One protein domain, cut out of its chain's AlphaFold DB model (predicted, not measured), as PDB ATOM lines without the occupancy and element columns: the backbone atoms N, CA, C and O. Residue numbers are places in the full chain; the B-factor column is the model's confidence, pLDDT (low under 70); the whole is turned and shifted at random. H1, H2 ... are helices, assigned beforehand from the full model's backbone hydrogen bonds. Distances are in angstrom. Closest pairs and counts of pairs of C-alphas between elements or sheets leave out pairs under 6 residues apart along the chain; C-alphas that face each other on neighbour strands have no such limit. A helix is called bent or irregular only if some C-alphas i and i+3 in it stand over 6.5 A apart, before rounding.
ATOM      1  N   ALA A   8      15.729 -37.004 -20.643       55.59
ATOM      2  CA  ALA A   8      15.794 -38.130 -21.579       55.59
ATOM      3  C   ALA A   8      16.229 -39.450 -20.916       55.59
ATOM      4  O   ALA A   8      15.667 -40.498 -21.227       55.59
ATOM      5  N   THR A   9      17.172 -39.416 -19.965       53.53
ATOM      6  CA  THR A   9      17.706 -40.652 -19.364       53.53
ATOM      7  C   THR A   9      16.710 -41.327 -18.412       53.53
ATOM      8  O   THR A   9      16.622 -42.554 -18.358       53.53
ATOM      9  N   ALA A  10      15.861 -40.542 -17.735       51.66
ATOM     10  CA  ALA A  10      14.834 -41.072 -16.836       51.66
ATOM     11  C   ALA A  10      13.745 -41.860 -17.589       51.66
ATOM     12  O   ALA A  10      13.252 -42.869 -17.088       51.66
ATOM     13  N   ALA A  11      13.408 -41.446 -18.817       55.69
ATOM     14  CA  ALA A  11      12.448 -42.162 -19.655       55.69
ATOM     15  C   ALA A  11      12.991 -43.518 -20.133       55.69
ATOM     16  O   ALA A  11      12.224 -44.473 -20.219       55.69
ATOM     17  N   VAL A  12      14.302 -43.628 -20.391       54.62
ATOM     18  CA  VAL A  12      14.938 -44.873 -20.861       54.62
ATOM     19  C   VAL A  12      15.000 -45.934 -19.757       54.62
ATOM     20  O   VAL A  12      14.774 -47.114 -20.026       54.62
ATOM     21  N   ALA A  13      15.209 -45.528 -18.501       54.84
ATOM     22  CA  ALA A  13      15.201 -46.444 -17.359       54.84
ATOM     23  C   ALA A  13      13.813 -47.063 -17.094       54.84
ATOM     24  O   ALA A  13      13.726 -48.218 -16.678       54.84
ATOM     25  N   ALA A  14      12.724 -46.340 -17.391       55.12
ATOM     26  CA  ALA A  14      11.367 -46.858 -17.223       55.12
ATOM     27  C   ALA A  14      11.049 -48.018 -18.183       55.12
ATOM     28  O   ALA A  14      10.258 -48.880 -17.822       55.12
ATOM     29  N   ILE A  15      11.693 -48.085 -19.357       54.53
ATOM     30  CA  ILE A  15      11.455 -49.106 -20.399       54.53
ATOM     31  C   ILE A  15      11.948 -50.498 -19.969       54.53
ATOM     32  O   ILE A  15      11.469 -51.509 -20.476       54.53
ATOM     33  N   ALA A  16      12.861 -50.570 -18.994       56.19
ATOM     34  CA  ALA A  16      13.477 -51.819 -18.544       56.19
ATOM     35  C   ALA A  16      12.544 -52.730 -17.720       56.19
ATOM     36  O   ALA A  16      12.889 -53.882 -17.469       56.19
ATOM     37  N   SER A  17      11.371 -52.246 -17.291       58.66
ATOM     38  CA  SER A  17      10.351 -53.044 -16.579       58.66
ATOM     39  C   SER A  17       9.007 -53.117 -17.315       58.66
ATOM     40  O   SER A  17       7.999 -53.482 -16.712       58.66
ATOM     41  N   ILE A  18       8.963 -52.756 -18.601       59.66
ATOM     42  CA  ILE A  18       7.714 -52.698 -19.368       59.66
ATOM     43  C   ILE A  18       7.541 -54.009 -20.127       59.66
ATOM     44  O   ILE A  18       8.388 -54.386 -20.937       59.66
ATOM     45  N   ASP A  19       6.416 -54.683 -19.884       77.38
ATOM     46  CA  ASP A  19       5.877 -55.659 -20.830       77.38
ATOM     47  C   ASP A  19       5.937 -55.056 -22.242       77.38
ATOM     48  O   ASP A  19       5.591 -53.883 -22.409       77.38
ATOM     49  N   PRO A  20       6.389 -55.793 -23.268       78.62
ATOM     50  CA  PRO A  20       6.644 -55.212 -24.579       78.62
ATOM     51  C   PRO A  20       5.411 -54.452 -25.083       78.62
ATOM     52  O   PRO A  20       4.318 -55.018 -25.149       78.62
ATOM     53  N   LEU A  21       5.592 -53.177 -25.468       83.88
ATOM     54  CA  LEU A  21       4.500 -52.302 -25.933       83.88
ATOM     55  C   LEU A  21       3.685 -52.953 -27.061       83.88
ATOM     56  O   LEU A  21       2.489 -52.705 -27.199       83.88
ATOM     57  N   VAL A  22       4.349 -53.778 -27.873       86.94
ATOM     58  CA  VAL A  22       3.749 -54.581 -28.931       86.94
ATOM     59  C   VAL A  22       4.325 -55.991 -28.855       86.94
ATOM     60  O   VAL A  22       5.540 -56.176 -28.861       86.94
ATOM     61  N   ARG A  23       3.446 -56.997 -28.832       91.25
ATOM     62  CA  ARG A  23       3.819 -58.414 -28.874       91.25
ATOM     63  C   ARG A  23       3.398 -59.039 -30.198       91.25
ATOM     64  O   ARG A  23       2.219 -59.019 -30.551       91.25
ATOM     65  N   VAL A  24       4.343 -59.677 -30.881       93.25
ATOM     66  CA  VAL A  24       4.060 -60.501 -32.062       93.25
ATOM     67  C   VAL A  24       3.632 -61.891 -31.598       93.25
ATOM     68  O   VAL A  24       4.384 -62.598 -30.935       93.25
ATOM     69  N   VAL A  25       2.394 -62.279 -31.907       95.50
ATOM     70  CA  VAL A  25       1.837 -63.580 -31.488       95.50
ATOM     71  C   VAL A  25       2.222 -64.699 -32.460       95.50
ATOM     72  O   VAL A  25       2.316 -65.857 -32.061       95.50
ATOM     73  N   LYS A  26       2.450 -64.368 -33.736       93.44
ATOM     74  CA  LYS A  26       2.812 -65.320 -34.790       93.44
ATOM     75  C   LYS A  26       3.651 -64.632 -35.867       93.44
ATOM     76  O   LYS A  26       3.313 -63.525 -36.270       93.44
ATOM     77  N   GLY A  27       4.668 -65.333 -36.373       94.94
ATOM     78  CA  GLY A  27       5.585 -64.817 -37.394       94.94
ATOM     79  C   GLY A  27       6.667 -63.901 -36.818       94.94
ATOM     80  O   GLY A  27       6.822 -63.802 -35.602       94.94
ATOM     81  N   SER A  28       7.411 -63.250 -37.706       92.81
ATOM     82  CA  SER A  28       8.395 -62.208 -37.397       92.81
ATOM     83  C   SER A  28       8.046 -60.950 -38.184       92.81
ATOM     84  O   SER A  28       7.511 -61.058 -39.283       92.81
ATOM     85  N   LEU A  29       8.358 -59.781 -37.630       93.25
ATOM     86  CA  LEU A  29       8.280 -58.510 -38.351       93.25
ATOM     87  C   LEU A  29       9.611 -58.259 -39.058       93.25
ATOM     88  O   LEU A  29      10.659 -58.394 -38.424       93.25
ATOM     89  N   ALA A  30       9.563 -57.886 -40.332       96.19
ATOM     90  CA  ALA A  30      10.711 -57.278 -40.995       96.19
ATOM     91  C   ALA A  30      10.942 -55.845 -40.473       96.19
ATOM     92  O   ALA A  30      10.027 -55.209 -39.933       96.19
ATOM     93  N   ASP A  31      12.151 -55.318 -40.660       95.25
ATOM     94  CA  ASP A  31      12.515 -53.973 -40.198       95.25
ATOM     95  C   ASP A  31      11.635 -52.895 -40.854       95.25
ATOM     96  O   ASP A  31      11.202 -51.943 -40.194       95.25
ATOM     97  N   GLU A  32      11.284 -53.074 -42.130       96.56
ATOM     98  CA  GLU A  32      10.391 -52.176 -42.864       96.56
ATOM     99  C   GLU A  32       8.969 -52.177 -42.285       96.56
ATOM    100  O   GLU A  32       8.326 -51.129 -42.189       96.56
ATOM    101  N   GLU A  33       8.473 -53.340 -41.861       96.06
ATOM    102  CA  GLU A  33       7.144 -53.478 -41.260       96.06
ATOM    103  C   GLU A  33       7.101 -52.855 -39.860       96.06
ATOM    104  O   GLU A  33       6.124 -52.189 -39.504       96.06
ATOM    105  N   LEU A  34       8.175 -53.009 -39.077       94.62
ATOM    106  CA  LEU A  34       8.325 -52.351 -37.779       94.62
ATOM    107  C   LEU A  34       8.365 -50.822 -37.928       94.62
ATOM    108  O   LEU A  34       7.700 -50.102 -37.169       94.62
ATOM    109  N   ALA A  35       9.101 -50.319 -38.922       95.62
ATOM    110  CA  ALA A  35       9.154 -48.896 -39.238       95.62
ATOM    111  C   ALA A  35       7.772 -48.361 -39.653       95.62
ATOM    112  O   ALA A  35       7.322 -47.334 -39.132       95.62
ATOM    113  N   ALA A  36       7.058 -49.086 -40.521       96.50
ATOM    114  CA  ALA A  36       5.708 -48.728 -40.946       96.50
ATOM    115  C   ALA A  36       4.720 -48.699 -39.768       96.50
ATOM    116  O   ALA A  36       3.969 -47.731 -39.612       96.50
ATOM    117  N   LEU A  37       4.751 -49.714 -38.898       95.12
ATOM    118  CA  LEU A  37       3.909 -49.766 -37.703       95.12
ATOM    119  C   LEU A  37       4.176 -48.568 -36.784       95.12
ATOM    120  O   LEU A  37       3.236 -47.912 -36.326       95.12
ATOM    121  N   THR A  38       5.448 -48.240 -36.564       95.06
ATOM    122  CA  THR A  38       5.854 -47.100 -35.732       95.06
ATOM    123  C   THR A  38       5.352 -45.778 -36.316       95.06
ATOM    124  O   THR A  38       4.763 -44.969 -35.595       95.06
ATOM    125  N   ALA A  39       5.503 -45.574 -37.628       97.06
ATOM    126  CA  ALA A  39       5.015 -44.377 -38.313       97.06
ATOM    127  C   ALA A  39       3.492 -44.204 -38.163       97.06
ATOM    128  O   ALA A  39       3.016 -43.109 -37.855       97.06
ATOM    129  N   VAL A  40       2.723 -45.289 -38.311       96.25
ATOM    130  CA  VAL A  40       1.261 -45.268 -38.132       96.25
ATOM    131  C   VAL A  40       0.878 -44.920 -36.692       96.25
ATOM    132  O   VAL A  40      -0.031 -44.110 -36.475       96.25
ATOM    133  N   LEU A  41       1.558 -45.504 -35.703       94.75
ATOM    134  CA  LEU A  41       1.292 -45.222 -34.290       94.75
ATOM    135  C   LEU A  41       1.582 -43.755 -33.945       94.75
ATOM    136  O   LEU A  41       0.754 -43.111 -33.296       94.75
ATOM    137  N   LEU A  42       2.688 -43.197 -34.444       95.06
ATOM    138  CA  LEU A  42       3.025 -41.782 -34.257       95.06
ATOM    139  C   LEU A  42       2.014 -40.848 -34.932       95.06
ATOM    140  O   LEU A  42       1.547 -39.896 -34.306       95.06
ATOM    141  N   ALA A  43       1.615 -41.139 -36.172       93.56
ATOM    142  CA  ALA A  43       0.608 -40.351 -36.878       93.56
ATOM    143  C   ALA A  43      -0.734 -40.333 -36.123       93.56
ATOM    144  O   ALA A  43      -1.371 -39.285 -35.991       93.56
ATOM    145  N   ARG A  44      -1.151 -41.477 -35.561       89.31
ATOM    146  CA  ARG A  44      -2.369 -41.565 -34.740       89.31
ATOM    147  C   ARG A  44      -2.252 -40.815 -33.419       89.31
ATOM    148  O   ARG A  44      -3.214 -40.154 -33.020       89.31
ATOM    149  N   ALA A  45      -1.101 -40.888 -32.753       88.50
ATOM    150  CA  ALA A  45      -0.850 -40.126 -31.534       88.50
ATOM    151  C   ALA A  45      -0.937 -38.612 -31.802       88.50
ATOM    152  O   ALA A  45      -1.628 -37.900 -31.072       88.50
ATOM    153  N   ALA A  46      -0.339 -38.138 -32.900       88.62
ATOM    154  CA  ALA A  46      -0.400 -36.737 -33.323       88.62
ATOM    155  C   ALA A  46      -1.824 -36.279 -33.707       88.62
ATOM    156  O   ALA A  46      -2.244 -35.170 -33.373       88.62
ATOM    157  N   ALA A  47      -2.612 -37.130 -34.369       84.56
ATOM    158  CA  ALA A  47      -4.014 -36.822 -34.669       84.56
ATOM    159  C   ALA A  47      -4.884 -36.758 -33.396       84.56
ATOM    160  O   ALA A  47      -5.788 -35.921 -33.283       84.56
ATOM    161  N   THR A  48      -4.599 -37.616 -32.414       78.81
ATOM    162  CA  THR A  48      -5.310 -37.645 -31.125       78.81
ATOM    163  C   THR A  48      -4.987 -36.410 -30.280       78.81
ATOM    164  O   THR A  48      -5.885 -35.803 -29.698       78.81
ATOM    165  N   SER A  49      -3.727 -35.966 -30.256       72.69
ATOM    166  CA  SER A  49      -3.353 -34.734 -29.547       72.69
ATOM    167  C   SER A  49      -3.985 -33.486 -30.178       72.69
ATOM    168  O   SER A  49      -4.461 -32.607 -29.461       72.69
ATOM    169  N   SER A  50      -4.091 -33.437 -31.510       69.50
ATOM    170  CA  SER A  50      -4.764 -32.341 -32.225       69.50
ATOM    171  C   SER A  50      -6.277 -32.281 -31.961       69.50
ATOM    172  O   SER A  50      -6.852 -31.196 -31.853       69.50
ATOM    173  N   THR A  51      -6.932 -33.437 -31.816       62.53
ATOM    174  CA  THR A  51      -8.368 -33.515 -31.496       62.53
ATOM    175  C   THR A  51      -8.665 -33.194 -30.033       62.53
ATOM    176  O   THR A  51      -9.688 -32.577 -29.766       62.53
ATOM    177  N   ALA A  52      -7.764 -33.496 -29.093       59.50
ATOM    178  CA  ALA A  52      -7.910 -33.077 -27.695       59.50
ATOM    179  C   ALA A  52      -7.854 -31.543 -27.514       59.50
ATOM    180  O   ALA A  52      -8.516 -31.005 -26.630       59.50
ATOM    181  N   ALA A  53      -7.115 -30.829 -28.375       59.03
ATOM    182  CA  ALA A  53      -7.043 -29.363 -28.368       59.03
ATOM    183  C   ALA A  53      -8.313 -28.679 -28.918       59.03
ATOM    184  O   ALA A  53      -8.588 -27.522 -28.602       59.03
ATOM    185  N   LYS A  54      -9.111 -29.388 -29.724       56.19
ATOM    186  CA  LYS A  54     -10.412 -28.927 -30.225       56.19
ATOM    187  C   LYS A  54     -11.491 -29.563 -29.358       56.19
ATOM    188  O   LYS A  54     -11.919 -30.666 -29.654       56.19
ATOM    189  N   GLY A  55     -11.852 -28.879 -28.269       48.31
ATOM    190  CA  GLY A  55     -12.810 -29.285 -27.232       48.31
ATOM    191  C   GLY A  55     -13.674 -30.511 -27.552       48.31
ATOM    192  O   GLY A  55     -14.430 -30.514 -28.519       48.31
ATOM    193  N   ALA A  56     -13.578 -31.526 -26.689       54.50
ATOM    194  CA  ALA A  56     -14.220 -32.841 -26.763       54.50
ATOM    195  C   ALA A  56     -15.768 -32.834 -26.680       54.50
ATOM    196  O   ALA A  56     -16.374 -33.716 -26.078       54.50
ATOM    197  N   VAL A  57     -16.434 -31.864 -27.300       52.00
ATOM    198  CA  VAL A  57     -17.883 -31.823 -27.492       52.00
ATOM    199  C   VAL A  57     -18.166 -32.337 -28.904       52.00
ATOM    200  O   VAL A  57     -18.385 -31.566 -29.829       52.00
ATOM    201  N   GLY A  58     -18.083 -33.657 -29.103       53.75
ATOM    202  CA  GLY A  58     -18.522 -34.279 -30.362       53.75
ATOM    203  C   GLY A  58     -17.594 -35.314 -30.992       53.75
ATOM    204  O   GLY A  58     -17.939 -35.847 -32.043       53.75
ATOM    205  N   ALA A  59     -16.465 -35.669 -30.369       57.28
ATOM    206  CA  ALA A  59     -15.708 -36.854 -30.774       57.28
ATOM    207  C   ALA A  59     -16.475 -38.109 -30.326       57.28
ATOM    208  O   ALA A  59     -16.132 -38.765 -29.342       57.28
ATOM    209  N   GLY A  60     -17.575 -38.404 -31.024       59.53
ATOM    210  CA  GLY A  60     -18.274 -39.669 -30.922       59.53
ATOM    211  C   GLY A  60     -17.248 -40.761 -31.159       59.53
ATOM    212  O   GLY A  60     -16.801 -40.954 -32.287       59.53
ATOM    213  N   ARG A  61     -16.824 -41.401 -30.065       60.34
ATOM    214  CA  ARG A  61     -16.042 -42.637 -30.031       60.34
ATOM    215  C   ARG A  61     -16.312 -43.421 -31.310       60.34
ATOM    216  O   ARG A  61     -17.477 -43.719 -31.573       60.34
ATOM    217  N   SER A  62     -15.270 -43.681 -32.108       62.47
ATOM    218  CA  SER A  62     -15.373 -44.524 -33.300       62.47
ATOM    219  C   SER A  62     -15.819 -45.901 -32.827       62.47
ATOM    220  O   SER A  62     -15.017 -46.747 -32.438       62.47
ATOM    221  N   GLN A  63     -17.135 -46.064 -32.704       61.62
ATOM    222  CA  GLN A  63     -17.737 -47.311 -32.308       61.62
ATOM    223  C   GLN A  63     -17.521 -48.196 -33.506       61.62
ATOM    224  O   GLN A  63     -18.053 -47.933 -34.589       61.62
ATOM    225  N   ALA A  64     -16.664 -49.191 -33.321       64.50
ATOM    226  CA  ALA A  64     -16.456 -50.184 -34.337       64.50
ATOM    227  C   ALA A  64     -17.845 -50.724 -34.720       64.50
ATOM    228  O   ALA A  64     -18.613 -51.150 -33.856       64.50
ATOM    229  N   GLN A  65     -18.199 -50.587 -36.001       69.31
ATOM    230  CA  GLN A  65     -19.534 -50.840 -36.554       69.31
ATOM    231  C   GLN A  65     -19.807 -52.347 -36.659       69.31
ATOM    232  O   GLN A  65     -20.253 -52.838 -37.694       69.31
ATOM    233  N   TRP A  66     -19.498 -53.102 -35.602       73.00
ATOM    234  CA  TRP A  66     -19.809 -54.520 -35.491       73.00
ATOM    235  C   TRP A  66     -21.323 -54.648 -35.388       73.00
ATOM    236  O   TRP A  66     -21.918 -54.649 -34.311       73.00
ATOM    237  N   GLN A  67     -21.956 -54.695 -36.550       69.19
ATOM    238  CA  GLN A  67     -23.363 -55.001 -36.675       69.19
ATOM    239  C   GLN A  67     -23.520 -56.492 -36.411       69.19
ATOM    240  O   GLN A  67     -22.882 -57.319 -37.062       69.19
ATOM    241  N   ARG A  68     -24.366 -56.825 -35.437       76.62
ATOM    242  CA  ARG A  68     -24.791 -58.197 -35.155       76.62
ATOM    243  C   ARG A  68     -25.383 -58.776 -36.448       76.62
ATOM    244  O   ARG A  68     -26.380 -58.219 -36.915       76.62
ATOM    245  N   PRO A  69     -24.795 -59.823 -37.050       73.62
ATOM    246  CA  PRO A  69     -25.289 -60.387 -38.304       73.62
ATOM    247  C   PRO A  69     -26.767 -60.784 -38.225       73.62
ATOM    248  O   PRO A  69     -27.513 -60.551 -39.168       73.62
ATOM    249  N   GLU A  70     -27.211 -61.266 -37.062       80.06
ATOM    250  CA  GLU A  70     -28.605 -61.614 -36.770       80.06
ATOM    251  C   GLU A  70     -29.564 -60.411 -36.711       80.06
ATOM    252  O   GLU A  70     -30.776 -60.584 -36.804       80.06
ATOM    253  N   ARG A  71     -29.045 -59.184 -36.561       78.31
ATOM    254  CA  ARG A  71     -29.828 -57.932 -36.567       78.31
ATOM    255  C   ARG A  71     -29.762 -57.198 -37.905       78.31
ATOM    256  O   ARG A  71     -30.370 -56.137 -38.045       78.31
ATOM    257  N   ARG A  72     -29.016 -57.727 -38.877       72.75
ATOM    258  CA  ARG A  72     -28.932 -57.168 -40.224       72.75
ATOM    259  C   ARG A  72     -30.060 -57.761 -41.077       72.75
ATOM    260  O   ARG A  72     -30.297 -58.964 -40.996       72.75
TER     261      ARG A  72
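Overview. This is residues 8 to 72 of the 83 residues of the protein "Acyl-CoA carboxylase epsilon subunit-like protein" of Streptomyces sp. 846.5 (UniProt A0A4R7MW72). A long, lone helix, H2, stands in the middle of an open zigzag; a looping link leads into it from a short helix, H1, and a tail without named elements, residues 54 to 72, folds back beyond its other end. The 65 printed residues hold H1, then H2, and no named strand: all helix. The whole is extended, with a radius of gyration of the C-alphas of 17.7 A and spans of 49 by 37 by 24 A.

Along the chain. Find C-alpha 8 at (15.794, -38.130, -21.579), where H1, residues 8 to 17, begins. H1 is neither bent nor irregular, but only just: C-alphas 14 and 17 are 6.3 A apart. H2, residues 31 to 53, runs 33.6 A to C-alpha 53 at (-7.043, -29.363, -28.368).

Arrangement. H1 and H2 are apart. In H2 every O i to N i+4 pair is within hydrogen-bond range; in H1 1 of 6 is, beside 5 of 7 O i to N i+3 pairs.

Size, cuts and confidence. The C-alphas farthest apart, Thr 9 and Glu 70, are 53.7 A apart. The printed part has no cut. The 13-residue link from H1 to H2 is long. Look for pLDDT under 70 at residues 8 to 18, 50 to 65 and 67.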